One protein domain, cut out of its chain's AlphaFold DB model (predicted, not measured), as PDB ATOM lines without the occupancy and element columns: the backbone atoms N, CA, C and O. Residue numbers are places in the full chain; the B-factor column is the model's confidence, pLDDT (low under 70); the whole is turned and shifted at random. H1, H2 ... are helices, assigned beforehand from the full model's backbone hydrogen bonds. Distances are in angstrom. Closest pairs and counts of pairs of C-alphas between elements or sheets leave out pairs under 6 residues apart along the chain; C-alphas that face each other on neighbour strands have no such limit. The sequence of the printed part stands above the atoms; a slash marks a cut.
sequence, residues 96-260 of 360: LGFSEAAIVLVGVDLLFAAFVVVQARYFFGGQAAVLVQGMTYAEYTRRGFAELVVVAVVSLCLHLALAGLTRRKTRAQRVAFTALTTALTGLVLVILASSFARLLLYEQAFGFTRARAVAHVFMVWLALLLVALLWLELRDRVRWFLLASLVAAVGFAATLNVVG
ATOM      1  N   LEU A  96     223.867 280.142 223.632       67.25
ATOM      2  CA  LEU A  96     225.096 279.825 224.362       67.25
ATOM      3  C   LEU A  96     225.202 280.623 225.671       67.25
ATOM      4  O   LEU A  96     224.981 281.844 225.717       67.25
ATOM      5  N   GLY A  97     225.567 279.923 226.744       74.88
ATOM      6  CA  GLY A  97     225.958 280.537 228.009       74.88
ATOM      7  C   GLY A  97     227.333 281.202 227.909       74.88
ATOM      8  O   GLY A  97     228.186 280.779 227.132       74.88
ATOM      9  N   PHE A  98     227.587 282.229 228.729       81.31
ATOM     10  CA  PHE A  98     228.897 282.896 228.778       81.31
ATOM     11  C   PHE A  98     230.050 281.911 229.042       81.31
ATOM     12  O   PHE A  98     231.102 282.028 228.426       81.31
ATOM     13  N   SER A  99     229.841 280.924 229.917       80.81
ATOM     14  CA  SER A  99     230.846 279.907 230.242       80.81
ATOM     15  C   SER A  99     231.236 279.052 229.036       80.81
ATOM     16  O   SER A  99     232.410 278.753 228.867       80.81
ATOM     17  N   GLU A 100     230.276 278.687 228.184       86.00
ATOM     18  CA  GLU A 100     230.523 277.865 226.992       86.00
ATOM     19  C   GLU A 100     231.358 278.646 225.970       86.00
ATOM     20  O   GLU A 100     232.379 278.155 225.497       86.00
ATOM     21  N   ALA A 101     230.977 279.898 225.701       86.62
ATOM     22  CA  ALA A 101     231.714 280.774 224.793       86.62
ATOM     23  C   ALA A 101     233.123 281.106 225.309       86.62
ATOM     24  O   ALA A 101     234.071 281.114 224.528       86.62
ATOM     25  N   ALA A 102     233.275 281.345 226.616       88.38
ATOM     26  CA  ALA A 102     234.570 281.633 227.226       88.38
ATOM     27  C   ALA A 102     235.528 280.437 227.139       88.38
ATOM     28  O   ALA A 102     236.695 280.635 226.825       88.38
ATOM     29  N   ILE A 103     235.046 279.204 227.357       88.69
ATOM     30  CA  ILE A 103     235.859 277.984 227.194       88.69
ATOM     31  C   ILE A 103     236.374 277.871 225.755       88.69
ATOM     32  O   ILE A 103     237.552 277.583 225.546       88.69
ATOM     33  N   VAL A 104     235.509 278.134 224.772       90.19
ATOM     34  CA  VAL A 104     235.867 278.089 223.347       90.19
ATOM     35  C   VAL A 104     236.919 279.147 223.014       90.19
ATOM     36  O   VAL A 104     237.954 278.814 222.444       90.19
ATOM     37  N   LEU A 105     236.682 280.401 223.411       92.19
ATOM     38  CA  LEU A 105     237.603 281.519 223.186       92.19
ATOM     39  C   LEU A 105     238.965 281.276 223.835       92.19
ATOM     40  O   LEU A 105     239.972 281.321 223.142       92.19
ATOM     41  N   VAL A 106     238.998 280.933 225.125       95.00
ATOM     42  CA  VAL A 106     240.252 280.668 225.847       95.00
ATOM     43  C   VAL A 106     241.025 279.521 225.204       95.00
ATOM     44  O   VAL A 106     242.236 279.622 225.037       95.00
ATOM     45  N   GLY A 107     240.352 278.431 224.822       93.75
ATOM     46  CA  GLY A 107     241.023 277.303 224.178       93.75
ATOM     47  C   GLY A 107     241.648 277.680 222.832       93.75
ATOM     48  O   GLY A 107     242.794 277.316 222.570       93.75
ATOM     49  N   VAL A 108     240.928 278.438 222.000       95.12
ATOM     50  CA  VAL A 108     241.445 278.912 220.705       95.12
ATOM     51  C   VAL A 108     242.565 279.939 220.891       95.12
ATOM     52  O   VAL A 108     243.590 279.833 220.221       95.12
ATOM     53  N   ASP A 109     242.429 280.872 221.835       96.69
ATOM     54  CA  ASP A 109     243.464 281.863 222.151       96.69
ATOM     55  C   ASP A 109     244.753 281.193 222.621       96.69
ATOM     56  O   ASP A 109     245.836 281.559 222.172       96.69
ATOM     57  N   LEU A 110     244.661 280.172 223.477       96.31
ATOM     58  CA  LEU A 110     245.826 279.403 223.918       96.31
ATOM     59  C   LEU A 110     246.496 278.664 222.755       96.31
ATOM     60  O   LEU A 110     247.724 278.670 222.659       96.31
ATOM     61  N   LEU A 111     245.710 278.060 221.858       93.94
ATOM     62  CA  LEU A 111     246.230 277.397 220.661       93.94
ATOM     63  C   LEU A 111     246.975 278.391 219.756       93.94
ATOM     64  O   LEU A 111     248.098 278.122 219.325       93.94
ATOM     65  N   PHE A 112     246.377 279.553 219.491       95.69
ATOM     66  CA  PHE A 112     246.972 280.584 218.642       95.69
ATOM     67  C   PHE A 112     248.180 281.244 219.295       95.69
ATOM     68  O   PHE A 112     249.183 281.470 218.626       95.69
ATOM     69  N   ALA A 113     248.134 281.501 220.600       95.38
ATOM     70  CA  ALA A 113     249.276 282.005 221.347       95.38
ATOM     71  C   ALA A 113     250.445 281.014 221.294       95.38
ATOM     72  O   ALA A 113     251.573 281.418 221.021       95.38
ATOM     73  N   ALA A 114     250.188 279.714 221.477       92.00
ATOM     74  CA  ALA A 114     251.214 278.684 221.340       92.00
ATOM     75  C   ALA A 114     251.827 278.680 219.931       92.00
ATOM     76  O   ALA A 114     253.051 278.640 219.790       92.00
ATOM     77  N   PHE A 115     250.995 278.785 218.894       90.94
ATOM     78  CA  PHE A 115     251.443 278.892 217.508       90.94
ATOM     79  C   PHE A 115     252.312 280.135 217.264       90.94
ATOM     80  O   PHE A 115     253.424 280.024 216.748       90.94
ATOM     81  N   VAL A 116     251.862 281.313 217.707       91.50
ATOM     82  CA  VAL A 116     252.606 282.575 217.588       91.50
ATOM     83  C   VAL A 116     253.935 282.509 218.341       91.50
ATOM     84  O   VAL A 116     254.947 282.969 217.823       91.50
ATOM     85  N   VAL A 117     253.984 281.892 219.525       89.62
ATOM     86  CA  VAL A 117     255.236 281.700 220.278       89.62
ATOM     87  C   VAL A 117     256.217 280.807 219.517       89.62
ATOM     88  O   VAL A 117     257.416 281.097 219.502       89.62
ATOM     89  N   VAL A 118     255.738 279.736 218.874       83.94
ATOM     90  CA  VAL A 118     256.579 278.880 218.020       83.94
ATOM     91  C   VAL A 118     257.157 279.691 216.858       83.94
ATOM     92  O   VAL A 118     258.364 279.629 216.626       83.94
ATOM     93  N   GLN A 119     256.340 280.513 216.194       80.88
ATOM     94  CA  GLN A 119     256.799 281.372 215.098       80.88
ATOM     95  C   GLN A 119     257.766 282.475 215.553       80.88
ATOM     96  O   GLN A 119     258.783 282.718 214.907       80.88
ATOM     97  N   ALA A 120     257.491 283.128 216.681       78.75
ATOM     98  CA  ALA A 120     258.319 284.213 217.201       78.75
ATOM     99  C   ALA A 120     259.718 283.717 217.592       78.75
ATOM    100  O   ALA A 120     260.718 284.363 217.281       78.75
ATOM    101  N   ARG A 121     259.812 282.535 218.214       73.81
ATOM    102  CA  ARG A 121     261.103 281.909 218.548       73.81
ATOM    103  C   ARG A 121     261.964 281.635 217.322       73.81
ATOM    104  O   ARG A 121     263.179 281.661 217.438       73.81
ATOM    105  N   TYR A 122     261.354 281.390 216.170       64.81
ATOM    106  CA  TYR A 122     262.077 281.233 214.916       64.81
ATOM    107  C   TYR A 122     262.572 282.577 214.374       64.81
ATOM    108  O   TYR A 122     263.747 282.712 214.045       64.81
ATOM    109  N   PHE A 123     261.700 283.589 214.350       63.97
ATOM    110  CA  PHE A 123     262.029 284.904 213.797       63.97
ATOM    111  C   PHE A 123     263.118 285.634 214.607       63.97
ATOM    112  O   PHE A 123     263.973 286.301 214.032       63.97
ATOM    113  N   PHE A 124     263.115 285.472 215.936       59.41
ATOM    114  CA  PHE A 124     264.082 286.097 216.849       59.41
ATOM    115  C   PHE A 124     265.204 285.154 217.319       59.41
ATOM    116  O   PHE A 124     266.161 285.611 217.937       59.41
ATOM    117  N   GLY A 125     265.116 283.850 217.035       58.06
ATOM    118  CA  GLY A 125     266.074 282.831 217.495       58.06
ATOM    119  C   GLY A 125     267.415 282.803 216.753       58.06
ATOM    120  O   GLY A 125     268.278 281.999 217.097       58.06
ATOM    121  N   GLY A 126     267.605 283.674 215.758       51.69
ATOM    122  CA  GLY A 126     268.862 283.827 215.027       51.69
ATOM    123  C   GLY A 126     269.202 282.663 214.085       51.69
ATOM    124  O   GLY A 126     268.587 281.596 214.099       51.69
ATOM    125  N   GLN A 127     270.231 282.880 213.258       44.50
ATOM    126  CA  GLN A 127     270.721 281.980 212.198       44.50
ATOM    127  C   GLN A 127     271.027 280.535 212.665       44.50
ATOM    128  O   GLN A 127     271.107 279.630 211.839       44.50
ATOM    129  N   ALA A 128     271.123 280.284 213.977       47.41
ATOM    130  CA  ALA A 128     271.352 278.962 214.563       47.41
ATOM    131  C   ALA A 128     270.128 278.020 214.510       47.41
ATOM    132  O   ALA A 128     270.302 276.804 214.482       47.41
ATOM    133  N   ALA A 129     268.893 278.539 214.444       46.28
ATOM    134  CA  ALA A 129     267.689 277.703 214.315       46.28
ATOM    135  C   ALA A 129     267.379 277.301 212.857       46.28
ATOM    136  O   ALA A 129     266.626 276.359 212.617       46.28
ATOM    137  N   VAL A 130     267.972 278.000 211.882       49.09
ATOM    138  CA  VAL A 130     267.749 277.799 210.437       49.09
ATOM    139  C   VAL A 130     268.556 276.606 209.891       49.09
ATOM    140  O   VAL A 130     268.213 276.050 208.855       49.09
ATOM    141  N   LEU A 131     269.576 276.142 210.620       48.88
ATOM    142  CA  LEU A 131     270.474 275.056 210.202       48.88
ATOM    143  C   LEU A 131     270.058 273.648 210.654       48.88
ATOM    144  O   LEU A 131     270.709 272.680 210.275       48.88
ATOM    145  N   VAL A 132     268.975 273.494 211.423       46.59
ATOM    146  CA  VAL A 132     268.634 272.193 212.036       46.59
ATOM    147  C   VAL A 132     268.233 271.123 211.005       46.59
ATOM    148  O   VAL A 132     268.228 269.943 211.343       46.59
ATOM    149  N   GLN A 133     267.940 271.475 209.745       50.06
ATOM    150  CA  GLN A 133     267.538 270.484 208.728       50.06
ATOM    151  C   GLN A 133     268.121 270.685 207.318       50.06
ATOM    152  O   GLN A 133     267.639 270.059 206.381       50.06
ATOM    153  N   GLY A 134     269.129 271.546 207.125       47.91
ATOM    154  CA  GLY A 134     269.755 271.731 205.802       47.91
ATOM    155  C   GLY A 134     268.842 272.310 204.706       47.91
ATOM    156  O   GLY A 134     269.263 272.415 203.559       47.91
ATOM    157  N   MET A 135     267.612 272.714 205.040       47.75
ATOM    158  CA  MET A 135     266.711 273.404 204.121       47.75
ATOM    159  C   MET A 135     267.038 274.895 204.107       47.75
ATOM    160  O   MET A 135     267.026 275.557 205.145       47.75
ATOM    161  N   THR A 136     267.297 275.442 202.921       55.59
ATOM    162  CA  THR A 136     267.371 276.896 202.756       55.59
ATOM    163  C   THR A 136     266.008 277.508 203.098       55.59
ATOM    164  O   THR A 136     264.959 276.914 202.844       55.59
ATOM    165  N   TYR A 137     265.993 278.709 203.680       52.03
ATOM    166  CA  TYR A 137     264.767 279.432 204.066       52.03
ATOM    167  C   TYR A 137     263.718 279.499 202.925       52.03
ATOM    168  O   TYR A 137     262.508 279.477 203.161       52.03
ATOM    169  N   ALA A 138     264.181 279.506 201.670       49.81
ATOM    170  CA  ALA A 138     263.378 279.497 200.445       49.81
ATOM    171  C   ALA A 138     262.610 278.179 200.180       49.81
ATOM    172  O   ALA A 138     261.645 278.153 199.417       49.81
ATOM    173  N   GLU A 139     263.026 277.064 200.784       54.78
ATOM    174  CA  GLU A 139     262.379 275.755 200.646       54.78
ATOM    175  C   GLU A 139     261.284 275.550 201.700       54.78
ATOM    176  O   GLU A 139     260.199 275.055 201.391       54.78
ATOM    177  N   TYR A 140     261.509 276.064 202.914       54.84
ATOM    178  CA  TYR A 140     260.518 276.105 203.995       54.84
ATOM    179  C   TYR A 140     259.335 277.048 203.694       54.84
ATOM    180  O   TYR A 140     258.202 276.797 204.103       54.84
ATOM    181  N   THR A 141     259.562 278.114 202.924       53.66
ATOM    182  CA  THR A 141     258.536 279.118 202.584       53.66
ATOM    183  C   THR A 141     257.547 278.675 201.500       53.66
ATOM    184  O   THR A 141     256.609 279.414 201.205       53.66
ATOM    185  N   ARG A 142     257.678 277.466 200.928       56.84
ATOM    186  CA  ARG A 142     256.873 277.054 199.764       56.84
ATOM    187  C   ARG A 142     255.412 276.691 200.047       56.84
ATOM    188  O   ARG A 142     254.662 276.499 199.090       56.84
ATOM    189  N   ARG A 143     254.986 276.585 201.312       59.91
ATOM    190  CA  ARG A 143     253.612 276.206 201.707       59.91
ATOM    191  C   ARG A 143     253.184 276.903 203.006       59.91
ATOM    192  O   ARG A 143     254.029 277.299 203.811       59.91
ATOM    193  N   GLY A 144     251.875 277.068 203.195       73.31
ATOM    194  CA  GLY A 144     251.281 277.434 204.483       73.31
ATOM    195  C   GLY A 144     250.576 278.790 204.560       73.31
ATOM    196  O   GLY A 144     249.758 278.987 205.453       73.31
ATOM    197  N   PHE A 145     250.849 279.741 203.657       82.12
ATOM    198  CA  PHE A 145     250.220 281.071 203.733       82.12
ATOM    199  C   PHE A 145     248.706 281.007 203.467       82.12
ATOM    200  O   PHE A 145     247.930 281.675 204.145       82.12
ATOM    201  N   ALA A 146     248.264 280.176 202.514       82.75
ATOM    202  CA  ALA A 146     246.847 280.029 202.186       82.75
ATOM    203  C   ALA A 146     246.070 279.456 203.378       82.75
ATOM    204  O   ALA A 146     244.988 279.931 203.714       82.75
ATOM    205  N   GLU A 147     246.664 278.488 204.071       87.38
ATOM    206  CA  GLU A 147     246.139 277.895 205.291       87.38
ATOM    207  C   GLU A 147     246.007 278.942 206.406       87.38
ATOM    208  O   GLU A 147     244.967 278.994 207.061       87.38
ATOM    209  N   LEU A 148     246.988 279.839 206.582       89.62
ATOM    210  CA  LEU A 148     246.902 280.938 207.559       89.62
ATOM    211  C   LEU A 148     245.826 281.972 207.208       89.62
ATOM    212  O   LEU A 148     245.151 282.492 208.099       89.62
ATOM    213  N   VAL A 149     245.612 282.239 205.920       88.44
ATOM    214  CA  VAL A 149     244.490 283.068 205.463       88.44
ATOM    215  C   VAL A 149     243.155 282.395 205.794       88.44
ATOM    216  O   VAL A 149     242.249 283.050 206.311       88.44
ATOM    217  N   VAL A 150     243.036 281.081 205.569       86.88
ATOM    218  CA  VAL A 150     241.846 280.307 205.956       86.88
ATOM    219  C   VAL A 150     241.635 280.352 207.469       86.88
ATOM    220  O   VAL A 150     240.508 280.583 207.901       86.88
ATOM    221  N   VAL A 151     242.693 280.217 208.278       92.25
ATOM    222  CA  VAL A 151     242.617 280.383 209.740       92.25
ATOM    223  C   VAL A 151     242.005 281.737 210.089       92.25
ATOM    224  O   VAL A 151     241.038 281.776 210.843       92.25
ATOM    225  N   ALA A 152     242.481 282.830 209.490       92.56
ATOM    226  CA  ALA A 152     241.949 284.163 209.756       92.56
ATOM    227  C   ALA A 152     240.462 284.315 209.379       92.56
ATOM    228  O   ALA A 152     239.685 284.885 210.150       92.56
ATOM    229  N   VAL A 153     240.037 283.764 208.235       90.12
ATOM    230  CA  VAL A 153     238.623 283.766 207.815       90.12
ATOM    231  C   VAL A 153     237.759 282.930 208.767       90.12
ATOM    232  O   VAL A 153     236.692 283.377 209.191       90.12
ATOM    233  N   VAL A 154     238.213 281.736 209.152       90.00
ATOM    234  CA  VAL A 154     237.489 280.869 210.094       90.00
ATOM    235  C   VAL A 154     237.403 281.526 211.476       90.00
ATOM    236  O   VAL A 154     236.347 281.480 212.104       90.00
ATOM    237  N   SER A 155     238.458 282.205 211.934       92.69
ATOM    238  CA  SER A 155     238.450 282.976 213.183       92.69
ATOM    239  C   SER A 155     237.496 284.167 213.137       92.69
ATOM    240  O   SER A 155     236.797 284.412 214.120       92.69
ATOM    241  N   LEU A 156     237.403 284.871 212.004       90.56
ATOM    242  CA  LEU A 156     236.407 285.925 211.795       90.56
ATOM    243  C   LEU A 156     234.981 285.365 211.935       90.56
ATOM    244  O   LEU A 156     234.160 285.916 212.672       90.56
ATOM    245  N   CYS A 157     234.696 284.236 211.282       88.75
ATOM    246  CA  CYS A 157     233.408 283.547 211.386       88.75
ATOM    247  C   CYS A 157     233.112 283.088 212.820       88.75
ATOM    248  O   CYS A 157     231.993 283.275 213.302       88.75
ATOM    249  N   LEU A 158     234.105 282.528 213.518       90.38
ATOM    250  CA  LEU A 158     233.978 282.116 214.915       90.38
ATOM    251  C   LEU A 158     233.660 283.311 215.822       90.38
ATOM    252  O   LEU A 158     232.735 283.229 216.629       90.38
ATOM    253  N   HIS A 159     234.382 284.425 215.663       91.62
ATOM    254  CA  HIS A 159     234.132 285.656 216.409       91.62
ATOM    255  C   HIS A 159     232.677 286.107 216.213       91.62
ATOM    256  O   HIS A 159     231.963 286.322 217.193       91.62
ATOM    257  N   LEU A 160     232.202 286.209 214.966       87.12
ATOM    258  CA  LEU A 160     230.826 286.625 214.657       87.12
ATOM    259  C   LEU A 160     229.780 285.668 215.238       87.12
ATOM    260  O   LEU A 160     228.785 286.114 215.818       87.12
ATOM    261  N   ALA A 161     230.007 284.359 215.109       85.38
ATOM    262  CA  ALA A 161     229.120 283.337 215.644       85.38
ATOM    263  C   ALA A 161     228.996 283.471 217.167       85.38
ATOM    264  O   ALA A 161     227.885 283.596 217.691       85.38
ATOM    265  N   LEU A 162     230.121 283.534 217.885       87.19
ATOM    266  CA  LEU A 162     230.128 283.703 219.337       87.19
ATOM    267  C   LEU A 162     229.524 285.050 219.750       87.19
ATOM    268  O   LEU A 162     228.740 285.098 220.702       87.19
ATOM    269  N   ALA A 163     229.799 286.131 219.018       85.44
ATOM    270  CA  ALA A 163     229.219 287.441 219.295       85.44
ATOM    271  C   ALA A 163     227.682 287.432 219.176       85.44
ATOM    272  O   ALA A 163     227.002 288.032 220.018       85.44
ATOM    273  N   GLY A 164     227.133 286.726 218.181       80.94
ATOM    274  CA  GLY A 164     225.690 286.600 217.957       80.94
ATOM    275  C   GLY A 164     224.983 285.619 218.899       80.94
ATOM    276  O   GLY A 164     223.852 285.875 219.315       80.94
ATOM    277  N   LEU A 165     225.639 284.515 219.267       81.00
ATOM    278  CA  LEU A 165     225.020 283.422 220.027       81.00
ATOM    279  C   LEU A 165     225.131 283.575 221.554       81.00
ATOM    280  O   LEU A 165     224.320 282.991 222.279       81.00
ATOM    281  N   THR A 166     226.103 284.342 222.060       81.62
ATOM    282  CA  THR A 166     226.420 284.389 223.500       81.62
ATOM    283  C   THR A 166     225.490 285.321 224.284       81.62
ATOM    284  O   THR A 166     225.396 286.522 224.005       81.62
ATOM    285  N   ARG A 167     224.847 284.808 225.346       75.19
ATOM    286  CA  ARG A 167     224.134 285.641 226.338       75.19
ATOM    287  C   ARG A 167     225.111 286.315 227.297       75.19
ATOM    288  O   ARG A 167     225.738 285.658 228.120       75.19
ATOM    289  N   ARG A 168     225.148 287.649 227.254       79.69
ATOM    290  CA  ARG A 168     225.941 288.505 228.147       79.69
ATOM    291  C   ARG A 168     224.991 289.239 229.099       79.69
ATOM    292  O   ARG A 168     224.264 290.122 228.648       79.69
ATOM    293  N   LYS A 169     224.933 288.833 230.376       76.00
ATOM    294  CA  LYS A 169     223.994 289.400 231.370       76.00
ATOM    295  C   LYS A 169     224.646 290.431 232.291       76.00
ATOM    296  O   LYS A 169     223.983 291.379 232.688       76.00
ATOM    297  N   THR A 170     225.926 290.260 232.623       83.56
ATOM    298  CA  THR A 170     226.643 291.150 233.553       83.56
ATOM    299  C   THR A 170     227.708 291.989 232.846       83.56
ATOM    300  O   THR A 170     228.219 291.615 231.787       83.56
ATOM    301  N   ARG A 171     228.079 293.130 233.447       85.31
ATOM    302  CA  ARG A 171     229.160 293.999 232.945       85.31
ATOM    303  C   ARG A 171     230.498 293.255 232.884       85.31
ATOM    304  O   ARG A 171     231.187 293.348 231.876       85.31
ATOM    305  N   ALA A 172     230.811 292.457 233.907       86.25
ATOM    306  CA  ALA A 172     232.020 291.632 233.949       86.25
ATOM    307  C   ALA A 172     232.080 290.617 232.792       86.25
ATOM    308  O   ALA A 172     233.112 290.492 232.144       86.25
ATOM    309  N   GLN A 173     230.961 289.956 232.468       87.44
ATOM    310  CA  GLN A 173     230.884 289.039 231.322       87.44
ATOM    311  C   GLN A 173     231.093 289.754 229.986       87.44
ATOM    312  O   GLN A 173     231.705 289.192 229.084       87.44
ATOM    313  N   ARG A 174     230.598 290.990 229.843       85.75
ATOM    314  CA  ARG A 174     230.835 291.781 228.629       85.75
ATOM    315  C   ARG A 174     232.316 292.127 228.486       85.75
ATOM    316  O   ARG A 174     232.875 291.859 227.435       85.75
ATOM    317  N   VAL A 175     232.941 292.641 229.548       88.81
ATOM    318  CA  VAL A 175     234.371 293.000 229.547       88.81
ATOM    319  C   VAL A 175     235.247 291.781 229.267       88.81
ATOM    320  O   VAL A 175     236.117 291.853 228.410       88.81
ATOM    321  N   ALA A 176     234.988 290.651 229.929       91.25
ATOM    322  CA  ALA A 176     235.750 289.425 229.712       91.25
ATOM    323  C   ALA A 176     235.591 288.881 228.284       91.25
ATOM    324  O   ALA A 176     236.578 288.493 227.671       91.25
ATOM    325  N   PHE A 177     234.370 288.890 227.734       90.00
ATOM    326  CA  PHE A 177     234.142 288.476 226.349       90.00
ATOM    327  C   PHE A 177     234.911 289.368 225.374       90.00
ATOM    328  O   PHE A 177     235.637 288.854 224.536       90.00
ATOM    329  N   THR A 178     234.802 290.688 225.534       90.94
ATOM    330  CA  THR A 178     235.516 291.657 224.699       90.94
ATOM    331  C   THR A 178     237.031 291.516 224.830       90.94
ATOM    332  O   THR A 178     237.732 291.615 223.834       90.94
ATOM    333  N   ALA A 179     237.560 291.254 226.027       94.38
ATOM    334  CA  ALA A 179     238.992 291.028 226.220       94.38
ATOM    335  C   ALA A 179     239.475 289.774 225.473       94.38
ATOM    336  O   ALA A 179     240.489 289.836 224.781       94.38
ATOM    337  N   LEU A 180     238.725 288.671 225.557       94.50
ATOM    338  CA  LEU A 180     239.034 287.431 224.841       94.50
ATOM    339  C   LEU A 180     238.914 287.601 223.321       94.50
ATOM    340  O   LEU A 180     239.814 287.219 222.588       94.50
ATOM    341  N   THR A 181     237.852 288.236 222.818       93.19
ATOM    342  CA  THR A 181     237.728 288.482 221.373       93.19
ATOM    343  C   THR A 181     238.788 289.454 220.856       93.19
ATOM    344  O   THR A 181     239.270 289.284 219.738       93.19
ATOM    345  N   THR A 182     239.204 290.428 221.670       95.38
ATOM    346  CA  THR A 182     240.341 291.310 221.365       95.38
ATOM    347  C   THR A 182     241.642 290.518 221.280       95.38
ATOM    348  O   THR A 182     242.405 290.714 220.335       95.38
ATOM    349  N   ALA A 183     241.891 289.612 222.233       96.62
ATOM    350  CA  ALA A 183     243.061 288.739 222.225       96.62
ATOM    351  C   ALA A 183     243.074 287.840 220.981       96.62
ATOM    352  O   ALA A 183     244.068 287.836 220.254       96.62
ATOM    353  N   LEU A 184     241.948 287.189 220.671       96.12
ATOM    354  CA  LEU A 184     241.762 286.386 219.463       96.12
ATOM    355  C   LEU A 184     242.098 287.185 218.203       96.12
ATOM    356  O   LEU A 184     242.917 286.759 217.391       96.12
ATOM    357  N   THR A 185     241.486 288.361 218.037       95.81
ATOM    358  CA  THR A 185     241.727 289.221 216.874       95.81
ATOM    359  C   THR A 185     243.188 289.662 216.803       95.81
ATOM    360  O   THR A 185     243.776 289.612 215.725       95.81
ATOM    361  N   GLY A 186     243.801 290.036 217.928       96.62
ATOM    362  CA  GLY A 186     245.218 290.396 217.989       96.62
ATOM    363  C   GLY A 186     246.135 289.254 217.543       96.62
ATOM    364  O   GLY A 186     247.007 289.461 216.702       96.62
ATOM    365  N   LEU A 187     245.898 288.035 218.033       96.25
ATOM    366  CA  LEU A 187     246.652 286.843 217.635       96.25
ATOM    367  C   LEU A 187     246.483 286.533 216.142       96.25
ATOM    368  O   LEU A 187     247.467 286.260 215.458       96.25
ATOM    369  N   VAL A 188     245.263 286.637 215.610       96.19
ATOM    370  CA  VAL A 188     244.994 286.443 214.175       96.19
ATOM    371  C   VAL A 188     245.707 287.493 213.320       96.19
ATOM    372  O   VAL A 188     246.240 287.151 212.268       96.19
ATOM    373  N   LEU A 189     245.766 288.753 213.763       96.12
ATOM    374  CA  LEU A 189     246.508 289.804 213.057       96.12
ATOM    375  C   LEU A 189     248.013 289.513 213.023       96.12
ATOM    376  O   LEU A 189     248.640 289.708 211.984       96.12
ATOM    377  N   VAL A 190     248.586 288.989 214.111       94.56
ATOM    378  CA  VAL A 190     249.990 288.544 214.133       94.56
ATOM    379  C   VAL A 190     250.212 287.380 213.162       94.56
ATOM    380  O   VAL A 190     251.179 287.390 212.401       94.56
ATOM    381  N   ILE A 191     249.298 286.406 213.129       92.62
ATOM    382  CA  ILE A 191     249.347 285.281 212.181       92.62
ATOM    383  C   ILE A 191     249.263 285.776 210.726       92.62
ATOM    384  O   ILE A 191     250.038 285.326 209.880       92.62
ATOM    385  N   LEU A 192     248.375 286.728 210.430       93.31
ATOM    386  CA  LEU A 192     248.262 287.359 209.112       93.31
ATOM    387  C   LEU A 192     249.539 288.112 208.726       93.31
ATOM    388  O   LEU A 192     249.999 287.976 207.597       93.31
ATOM    389  N   ALA A 193     250.136 288.863 209.655       91.19
ATOM    390  CA  ALA A 193     251.395 289.567 209.416       91.19
ATOM    391  C   ALA A 193     252.542 288.591 209.103       91.19
ATOM    392  O   ALA A 193     253.311 288.811 208.167       91.19
ATOM    393  N   SER A 194     252.613 287.472 209.828       87.00
ATOM    394  CA  SER A 194     253.559 286.385 209.555       87.00
ATOM    395  C   SER A 194     253.330 285.753 208.175       87.00
ATOM    396  O   SER A 194     254.273 285.567 207.405       87.00
ATOM    397  N   SER A 195     252.068 285.500 207.812       87.81
ATOM    398  CA  SER A 195     251.678 285.003 206.485       87.81
ATOM    399  C   SER A 195     252.081 285.966 205.361       87.81
ATOM    400  O   SER A 195     252.612 285.536 204.339       87.81
ATOM    401  N   PHE A 196     251.880 287.269 205.566       88.31
ATOM    402  CA  PHE A 196     252.269 288.320 204.624       88.31
ATOM    403  C   PHE A 196     253.789 288.335 204.409       88.31
ATOM    404  O   PHE A 196     254.253 288.292 203.274       88.31
ATOM    405  N   ALA A 197     254.576 288.316 205.489       83.69
ATOM    406  CA  ALA A 197     256.036 288.269 205.402       83.69
ATOM    407  C   ALA A 197     256.534 287.007 204.672       83.69
ATOM    408  O   ALA A 197     257.449 287.079 203.851       83.69
ATOM    409  N   ARG A 198     255.894 285.856 204.923       81.19
ATOM    410  CA  ARG A 198     256.202 284.587 204.248       81.19
ATOM    411  C   ARG A 198     255.947 284.666 202.741       81.19
ATOM    412  O   ARG A 198     256.777 284.195 201.966       81.19
ATOM    413  N   LEU A 199     254.827 285.265 202.331       83.50
ATOM    414  CA  LEU A 199     254.477 285.417 200.919       83.50
ATOM    415  C   LEU A 199     255.426 286.382 200.198       83.50
ATOM    416  O   LEU A 199     255.863 286.082 199.089       83.50
ATOM    417  N   LEU A 200     255.812 287.479 200.852       82.62
ATOM    418  CA  LEU A 200     256.759 288.448 200.300       82.62
ATOM    419  C   LEU A 200     258.139 287.821 200.037       82.62
ATOM    420  O   LEU A 200     258.724 288.023 198.975       82.62
ATOM    421  N   LEU A 201     258.647 287.020 200.977       77.31
ATOM    422  CA  LEU A 201     259.922 286.309 200.812       77.31
ATOM    423  C   LEU A 201     259.842 285.250 199.707       77.31
ATOM    424  O   LEU A 201     260.791 285.071 198.944       77.31
ATOM    425  N   TYR A 202     258.692 284.585 199.575       77.25
ATOM    426  CA  TYR A 202     258.452 283.646 198.486       77.25
ATOM    427  C   TYR A 202     258.482 284.348 197.114       77.25
ATOM    428  O   TYR A 202     259.106 283.850 196.177       77.25
ATOM    429  N   GLU A 203     257.840 285.510 196.978       78.44
ATOM    430  CA  GLU A 203     257.835 286.293 195.732       78.44
ATOM    431  C   GLU A 203     259.230 286.812 195.362       78.44
ATOM    432  O   GLU A 203     259.595 286.823 194.188       78.44
ATOM    433  N   GLN A 204     260.055 287.172 196.348       74.94
ATOM    434  CA  GLN A 204     261.448 287.555 196.101       74.94
ATOM    435  C   GLN A 204     262.278 286.398 195.525       74.94
ATOM    436  O   GLN A 204     263.150 286.639 194.686       74.94
ATOM    437  N   ALA A 205     261.986 285.154 195.915       71.56
ATOM    438  CA  ALA A 205     262.684 283.962 195.433       71.56
ATOM    439  C   ALA A 205     262.153 283.439 194.082       71.56
ATOM    440  O   ALA A 205     262.947 283.115 193.203       71.56
ATOM    441  N   PHE A 206     260.831 283.396 193.882       72.88
ATOM    442  CA  PHE A 206     260.196 282.741 192.721       72.88
ATOM    443  C   PHE A 206     259.497 283.693 191.744       72.88
ATOM    444  O   PHE A 206     258.998 283.253 190.713       72.88
ATOM    445  N   GLY A 207     259.425 284.983 192.060       75.06
ATOM    446  CA  GLY A 207     258.750 285.985 191.243       75.06
ATOM    447  C   GLY A 207     257.294 286.220 191.616       75.06
ATOM    448  O   GLY A 207     256.639 285.440 192.323       75.06
ATOM    449  N   PHE A 208     256.793 287.353 191.135       80.12
ATOM    450  CA  PHE A 208     255.450 287.837 191.427       80.12
ATOM    451  C   PHE A 208     254.450 287.219 190.453       80.12
ATOM    452  O   PHE A 208     254.690 287.192 189.248       80.12
ATOM    453  N   THR A 209     253.317 286.745 190.973       82.38
ATOM    454  CA  THR A 209     252.213 286.206 190.165       82.38
ATOM    455  C   THR A 209     250.878 286.802 190.593       82.38
ATOM    456  O   THR A 209     250.720 287.277 191.720       82.38
ATOM    457  N   ARG A 210     249.876 286.728 189.710       80.69
ATOM    458  CA  ARG A 210     248.526 287.266 189.927       80.69
ATOM    459  C   ARG A 210     247.884 286.714 191.196       80.69
ATOM    460  O   ARG A 210     247.365 287.484 191.996       80.69
ATOM    461  N   ALA A 211     247.960 285.400 191.418       80.12
ATOM    462  CA  ALA A 211     247.368 284.771 192.598       80.12
ATOM    463  C   ALA A 211     247.973 285.300 193.912       80.12
ATOM    464  O   ALA A 211     247.240 285.545 194.869       80.12
ATOM    465  N   ARG A 212     249.294 285.521 193.954       85.88
ATOM    466  CA  ARG A 212     250.005 285.993 195.154       85.88
ATOM    467  C   ARG A 212     249.782 287.487 195.399       85.88
ATOM    468  O   ARG A 212     249.481 287.880 196.522       85.88
ATOM    469  N   ALA A 213     249.777 288.300 194.343       84.38
ATOM    470  CA  ALA A 213     249.450 289.720 194.443       84.38
ATOM    471  C   ALA A 213     247.999 289.950 194.913       84.38
ATOM    472  O   ALA A 213     247.747 290.771 195.797       84.38
ATOM    473  N   VAL A 214     247.039 289.179 194.387       86.31
ATOM    474  CA  VAL A 214     245.645 289.217 194.859       86.31
ATOM    475  C   VAL A 214     245.557 288.771 196.320       86.31
ATOM    476  O   VAL A 214     244.850 289.406 197.102       86.31
ATOM    477  N   ALA A 215     246.301 287.733 196.717       88.19
ATOM    478  CA  ALA A 215     246.358 287.290 198.109       88.19
ATOM    479  C   ALA A 215     246.915 288.377 199.047       88.19
ATOM    480  O   ALA A 215     246.362 288.571 200.126       88.19
ATOM    481  N   HIS A 216     247.938 289.133 198.635       89.19
ATOM    482  CA  HIS A 216     248.460 290.276 199.391       89.19
ATOM    483  C   HIS A 216     247.384 291.334 199.658       89.19
ATOM    484  O   HIS A 216     247.152 291.715 200.807       89.19
ATOM    485  N   VAL A 217     246.673 291.761 198.611       91.12
ATOM    486  CA  VAL A 217     245.581 292.736 198.740       91.12
ATOM    487  C   VAL A 217     244.451 292.172 199.608       91.12
ATOM    488  O   VAL A 217     243.917 292.874 200.469       91.12
ATOM    489  N   PHE A 218     244.117 290.890 199.440       91.44
ATOM    490  CA  PHE A 218     243.093 290.218 200.236       91.44
ATOM    491  C   PHE A 218     243.456 290.165 201.725       91.44
ATOM    492  O   PHE A 218     242.614 290.483 202.561       91.44
ATOM    493  N   MET A 219     244.703 289.828 202.070       92.94
ATOM    494  CA  MET A 219     245.178 289.797 203.458       92.94
ATOM    495  C   MET A 219     245.054 291.163 204.137       92.94
ATOM    496  O   MET A 219     244.624 291.229 205.289       92.94
ATOM    497  N   VAL A 220     245.367 292.251 203.426       94.81
ATOM    498  CA  VAL A 220     245.214 293.619 203.949       94.81
ATOM    499  C   VAL A 220     243.744 293.930 204.231       94.81
ATOM    500  O   VAL A 220     243.409 294.355 205.337       94.81
ATOM    501  N   TRP A 221     242.846 293.670 203.280       95.38
ATOM    502  CA  TRP A 221     241.412 293.909 203.474       95.38
ATOM    503  C   TRP A 221     240.796 293.011 204.551       95.38
ATOM    504  O   TRP A 221     239.937 293.465 205.307       95.38
ATOM    505  N   LEU A 222     241.267 291.770 204.683       93.94
ATOM    506  CA  LEU A 222     240.863 290.863 205.752       93.94
ATOM    507  C   LEU A 222     241.318 291.373 207.128       93.94
ATOM    508  O   LEU A 222     240.528 291.363 208.073       93.94
ATOM    509  N   ALA A 223     242.551 291.872 207.241       96.19
ATOM    510  CA  ALA A 223     243.053 292.499 208.463       96.19
ATOM    511  C   ALA A 223     242.244 293.756 208.828       96.19
ATOM    512  O   ALA A 223     241.825 293.907 209.977       96.19
ATOM    513  N   LEU A 224     241.945 294.619 207.850       96.31
ATOM    514  CA  LEU A 224     241.086 295.791 208.049       96.31
ATOM    515  C   LEU A 224     239.680 295.392 208.512       96.31
ATOM    516  O   LEU A 224     239.136 296.018 209.419       96.31
ATOM    517  N   LEU A 225     239.104 294.333 207.938       94.94
ATOM    518  CA  LEU A 225     237.788 293.829 208.328       94.94
ATOM    519  C   LEU A 225     237.784 293.269 209.759       94.94
ATOM    520  O   LEU A 225     236.836 293.516 210.505       94.94
ATOM    521  N   LEU A 226     238.843 292.564 210.165       94.38
ATOM    522  CA  LEU A 226     239.032 292.087 211.540       94.38
ATOM    523  C   LEU A 226     239.129 293.253 212.537       94.38
ATOM    524  O   LEU A 226     238.460 293.235 213.570       94.38
ATOM    525  N   VAL A 227     239.910 294.287 212.210       95.69
ATOM    526  CA  VAL A 227     240.022 295.507 213.028       95.69
ATOM    527  C   VAL A 227     238.686 296.250 213.088       95.69
ATOM    528  O   VAL A 227     238.273 296.688 214.163       95.69
ATOM    529  N   ALA A 228     237.970 296.356 211.968       94.06
ATOM    530  CA  ALA A 228     236.653 296.976 211.916       94.06
ATOM    531  C   ALA A 228     235.632 296.209 212.767       94.06
ATOM    532  O   ALA A 228     234.857 296.833 213.490       94.06
ATOM    533  N   LEU A 229     235.646 294.872 212.734       91.69
ATOM    534  CA  LEU A 229     234.798 294.048 213.595       91.69
ATOM    535  C   LEU A 229     235.095 294.301 215.073       91.69
ATOM    536  O   LEU A 229     234.167 294.562 215.836       91.69
ATOM    537  N   LEU A 230     236.372 294.286 215.459       92.75
ATOM    538  CA  LEU A 230     236.792 294.574 216.829       92.75
ATOM    539  C   LEU A 230     236.336 295.974 217.270       92.75
ATOM    540  O   LEU A 230     235.753 296.141 218.340       92.75
ATOM    541  N   TRP A 231     236.531 296.982 216.422       93.06
ATOM    542  CA  TRP A 231     236.097 298.351 216.694       93.06
ATOM    543  C   TRP A 231     234.572 298.469 216.832       93.06
ATOM    544  O   TRP A 231     234.070 299.118 217.755       93.06
ATOM    545  N   LEU A 232     233.814 297.813 215.949       90.62
ATOM    546  CA  LEU A 232     232.354 297.767 216.011       90.62
ATOM    547  C   LEU A 232     231.857 297.032 217.256       90.62
ATOM    548  O   LEU A 232     230.840 297.437 217.825       90.62
ATOM    549  N   GLU A 233     232.552 295.980 217.689       88.69
ATOM    550  CA  GLU A 233     232.246 295.283 218.934       88.69
ATOM    551  C   GLU A 233     232.456 296.200 220.143       88.69
ATOM    552  O   GLU A 233     231.541 296.346 220.954       88.69
ATOM    553  N   LEU A 234     233.597 296.890 220.219       88.19
ATOM    554  CA  LEU A 234     233.908 297.839 221.295       88.19
ATOM    555  C   LEU A 234     232.888 298.983 221.401       88.19
ATOM    556  O   LEU A 234     232.701 299.558 222.472       88.19
ATOM    557  N   ARG A 235     232.211 299.317 220.297       88.31
ATOM    558  CA  ARG A 235     231.163 300.348 220.235       88.31
ATOM    559  C   ARG A 235     229.741 299.806 220.408       88.31
ATOM    560  O   ARG A 235     228.803 300.594 220.305       88.31
ATOM    561  N   ASP A 236     229.552 298.502 220.626       82.81
ATOM    562  CA  ASP A 236     228.242 297.826 220.626       82.81
ATOM    563  C   ASP A 236     227.440 298.060 219.317       82.81
ATOM    564  O   ASP A 236     226.207 298.134 219.289       82.81
ATOM    565  N   ARG A 237     228.145 298.193 218.187       86.19
ATOM    566  CA  ARG A 237     227.600 298.527 216.858       86.19
ATOM    567  C   ARG A 237     227.756 297.392 215.841       86.19
ATOM    568  O   ARG A 237     227.642 297.646 214.648       86.19
ATOM    569  N   VAL A 238     227.901 296.141 216.288       81.50
ATOM    570  CA  VAL A 238     228.097 294.941 215.436       81.50
ATOM    571  C   VAL A 238     227.057 294.796 214.309       81.50
ATOM    572  O   VAL A 238     227.368 294.250 213.260       81.50
ATOM    573  N   ARG A 239     225.846 295.360 214.443       81.25
ATOM    574  CA  ARG A 239     224.848 295.437 213.350       81.25
ATOM    575  C   ARG A 239     225.364 296.084 212.055       81.25
ATOM    576  O   ARG A 239     224.881 295.751 210.982       81.25
ATOM    577  N   TRP A 240     226.342 296.984 212.150       86.25
ATOM    578  CA  TRP A 240     226.971 297.640 211.000       86.25
ATOM    579  C   TRP A 240     228.058 296.783 210.343       86.25
ATOM    580  O   TRP A 240     228.614 297.190 209.329       86.25
ATOM    581  N   PHE A 241     228.345 295.591 210.875       86.50
ATOM    582  CA  PHE A 241     229.347 294.693 210.308       86.50
ATOM    583  C   PHE A 241     229.024 294.303 208.865       86.50
ATOM    584  O   PHE A 241     229.927 294.274 208.040       86.50
ATOM    585  N   LEU A 242     227.746 294.085 208.529       84.44
ATOM    586  CA  LEU A 242     227.342 293.795 207.148       84.44
ATOM    587  C   LEU A 242     227.720 294.938 206.195       84.44
ATOM    588  O   LEU A 242     228.254 294.691 205.114       84.44
ATOM    589  N   LEU A 243     227.520 296.189 206.622       88.25
ATOM    590  CA  LEU A 243     227.952 297.350 205.848       88.25
ATOM    591  C   LEU A 243     229.480 297.402 205.753       88.25
ATOM    592  O   LEU A 243     230.005 297.598 204.666       88.25
ATOM    593  N   ALA A 244     230.195 297.180 206.859       90.00
ATOM    594  CA  ALA A 244     231.656 297.144 206.855       90.00
ATOM    595  C   ALA A 244     232.203 296.051 205.918       90.00
ATOM    596  O   ALA A 244     233.146 296.311 205.178       90.00
ATOM    597  N   SER A 245     231.582 294.867 205.879       87.38
ATOM    598  CA  SER A 245     231.953 293.797 204.945       87.38
ATOM    599  C   SER A 245     231.659 294.154 203.491       87.38
ATOM    600  O   SER A 245     232.457 293.825 202.620       87.38
ATOM    601  N   LEU A 246     230.563 294.873 203.222       89.50
ATOM    602  CA  LEU A 246     230.252 295.357 201.878       89.50
ATOM    603  C   LEU A 246     231.278 296.402 201.428       89.50
ATOM    604  O   LEU A 246     231.805 296.304 200.325       89.50
ATOM    605  N   VAL A 247     231.603 297.361 202.297       93.81
ATOM    606  CA  VAL A 247     232.645 298.366 202.043       93.81
ATOM    607  C   VAL A 247     233.998 297.695 201.822       93.81
ATOM    608  O   VAL A 247     234.708 298.075 200.899       93.81
ATOM    609  N   ALA A 248     234.338 296.668 202.604       91.75
ATOM    610  CA  ALA A 248     235.567 295.906 202.411       91.75
ATOM    611  C   ALA A 248     235.581 295.147 201.074       91.75
ATOM    612  O   ALA A 248     236.598 295.148 200.393       91.75
ATOM    613  N   ALA A 249     234.461 294.544 200.661       89.50
ATOM    614  CA  ALA A 249     234.358 293.840 199.382       89.50
ATOM    615  C   ALA A 249     234.462 294.796 198.181       89.50
ATOM    616  O   ALA A 249     235.216 294.536 197.241       89.50
ATOM    617  N   VAL A 250     233.750 295.926 198.230       92.69
ATOM    618  CA  VAL A 250     233.828 296.976 197.203       92.69
ATOM    619  C   VAL A 250     235.222 297.592 197.178       92.69
ATOM    620  O   VAL A 250     235.800 297.749 196.109       92.69
ATOM    621  N   GLY A 251     235.792 297.893 198.345       93.69
ATOM    622  CA  GLY A 251     237.138 298.434 198.482       93.69
ATOM    623  C   GLY A 251     238.210 297.477 197.966       93.69
ATOM    624  O   GLY A 251     239.112 297.907 197.251       93.69
ATOM    625  N   PHE A 252     238.082 296.178 198.240       91.31
ATOM    626  CA  PHE A 252     238.942 295.134 197.684       91.31
ATOM    627  C   PHE A 252     238.883 295.117 196.154       91.31
ATOM    628  O   PHE A 252     239.920 295.242 195.502       91.31
ATOM    629  N   ALA A 253     237.679 295.050 195.576       88.56
ATOM    630  CA  ALA A 253     237.499 295.074 194.127       88.56
ATOM    631  C   ALA A 253     238.047 296.371 193.505       88.56
ATOM    632  O   ALA A 253     238.776 296.324 192.515       88.56
ATOM    633  N   ALA A 254     237.763 297.525 194.111       89.44
ATOM    634  CA  ALA A 254     238.277 298.814 193.666       89.44
ATOM    635  C   ALA A 254     239.812 298.864 193.726       89.44
ATOM    636  O   ALA A 254     240.442 299.298 192.769       89.44
ATOM    637  N   THR A 255     240.423 298.354 194.800       88.94
ATOM    638  CA  THR A 255     241.887 298.319 194.962       88.94
ATOM    639  C   THR A 255     242.546 297.503 193.853       88.94
ATOM    640  O   THR A 255     243.522 297.962 193.268       88.94
ATOM    641  N   LEU A 256     242.003 296.328 193.516       85.31
ATOM    642  CA  LEU A 256     242.545 295.498 192.434       85.31
ATOM    643  C   LEU A 256     242.504 296.211 191.074       85.31
ATOM    644  O   LEU A 256     243.461 296.112 190.307       85.31
ATOM    645  N   ASN A 257     241.430 296.955 190.804       80.94
ATOM    646  CA  ASN A 257     241.280 297.722 189.567       80.94
ATOM    647  C   ASN A 257     242.188 298.964 189.534       80.94
ATOM    648  O   ASN A 257     242.752 299.283 188.492       80.94
ATOM    649  N   VAL A 258     242.354 299.663 190.661       81.31
ATOM    650  CA  VAL A 258     243.159 300.895 190.739       81.31
ATOM    651  C   VAL A 258     244.658 300.603 190.711       81.31
ATOM    652  O   VAL A 258     245.404 301.311 190.039       81.31
ATOM    653  N   VAL A 259     245.115 299.571 191.428       77.69
ATOM    654  CA  VAL A 259     246.549 299.242 191.530       77.69
ATOM    655  C   VAL A 259     247.112 298.738 190.196       77.69
ATOM    656  O   VAL A 259     248.310 298.888 189.953       77.69
ATOM    657  N   GLY A 260     246.273 298.166 189.324       73.25
ATOM    658  CA  GLY A 260     246.726 297.557 188.075       73.25
ATOM    659  C   GLY A 260     247.695 296.416 188.371       73.25
ATOM    660  O   GLY A 260     248.884 296.508 188.070       73.25
TER     661      GLY A 260
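Overview. This is residues 96 to 260 of the 360 residues of the protein "DUF4173 domain-containing protein" of Euzebyales bacterium (UniProt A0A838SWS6). Long helices H1, H4, H5 and H6 stand side by side in a flat row, with H3 packed on H4 and H5. H1, H3, H4 and H5 are an up and down bundle, each running against the one before. The printed part has 165 residues and six named helices, H1 to H6, class all helix; it is only just compact, close to loose, with a radius of gyration of the C-alphas of 18.1 A and spans of 55 by 41 by 19 A.

Arrangement. Start at H1, residues 98 to 124, which touches the hub H4, residues 171 to 206; closest are the C-alphas of Asp 109 and Leu 184, 5.5 A. H4 forms hairpins with H3, residues 145 to 165, and H5, residues 210 to 234, at shallow tilts of 15 and 14 degrees. Every O i to N i+4 pair is within hydrogen-bond range in these four; in H6, residues 238 to 259, 16 of 18 are.

Along the chain. Find C-alpha 98, where H1 begins, at (228.897, 282.896, 228.778); H4 runs 52.0 A from first to last C-alpha; H6 ends at C-alpha 259, at (246.549, 299.242, 191.530).

Size, cuts and confidence. No cut; H1 to H2, residues 137 to 140, is a long link; pLDDT is under 70 at residues 96 and 122 to 143.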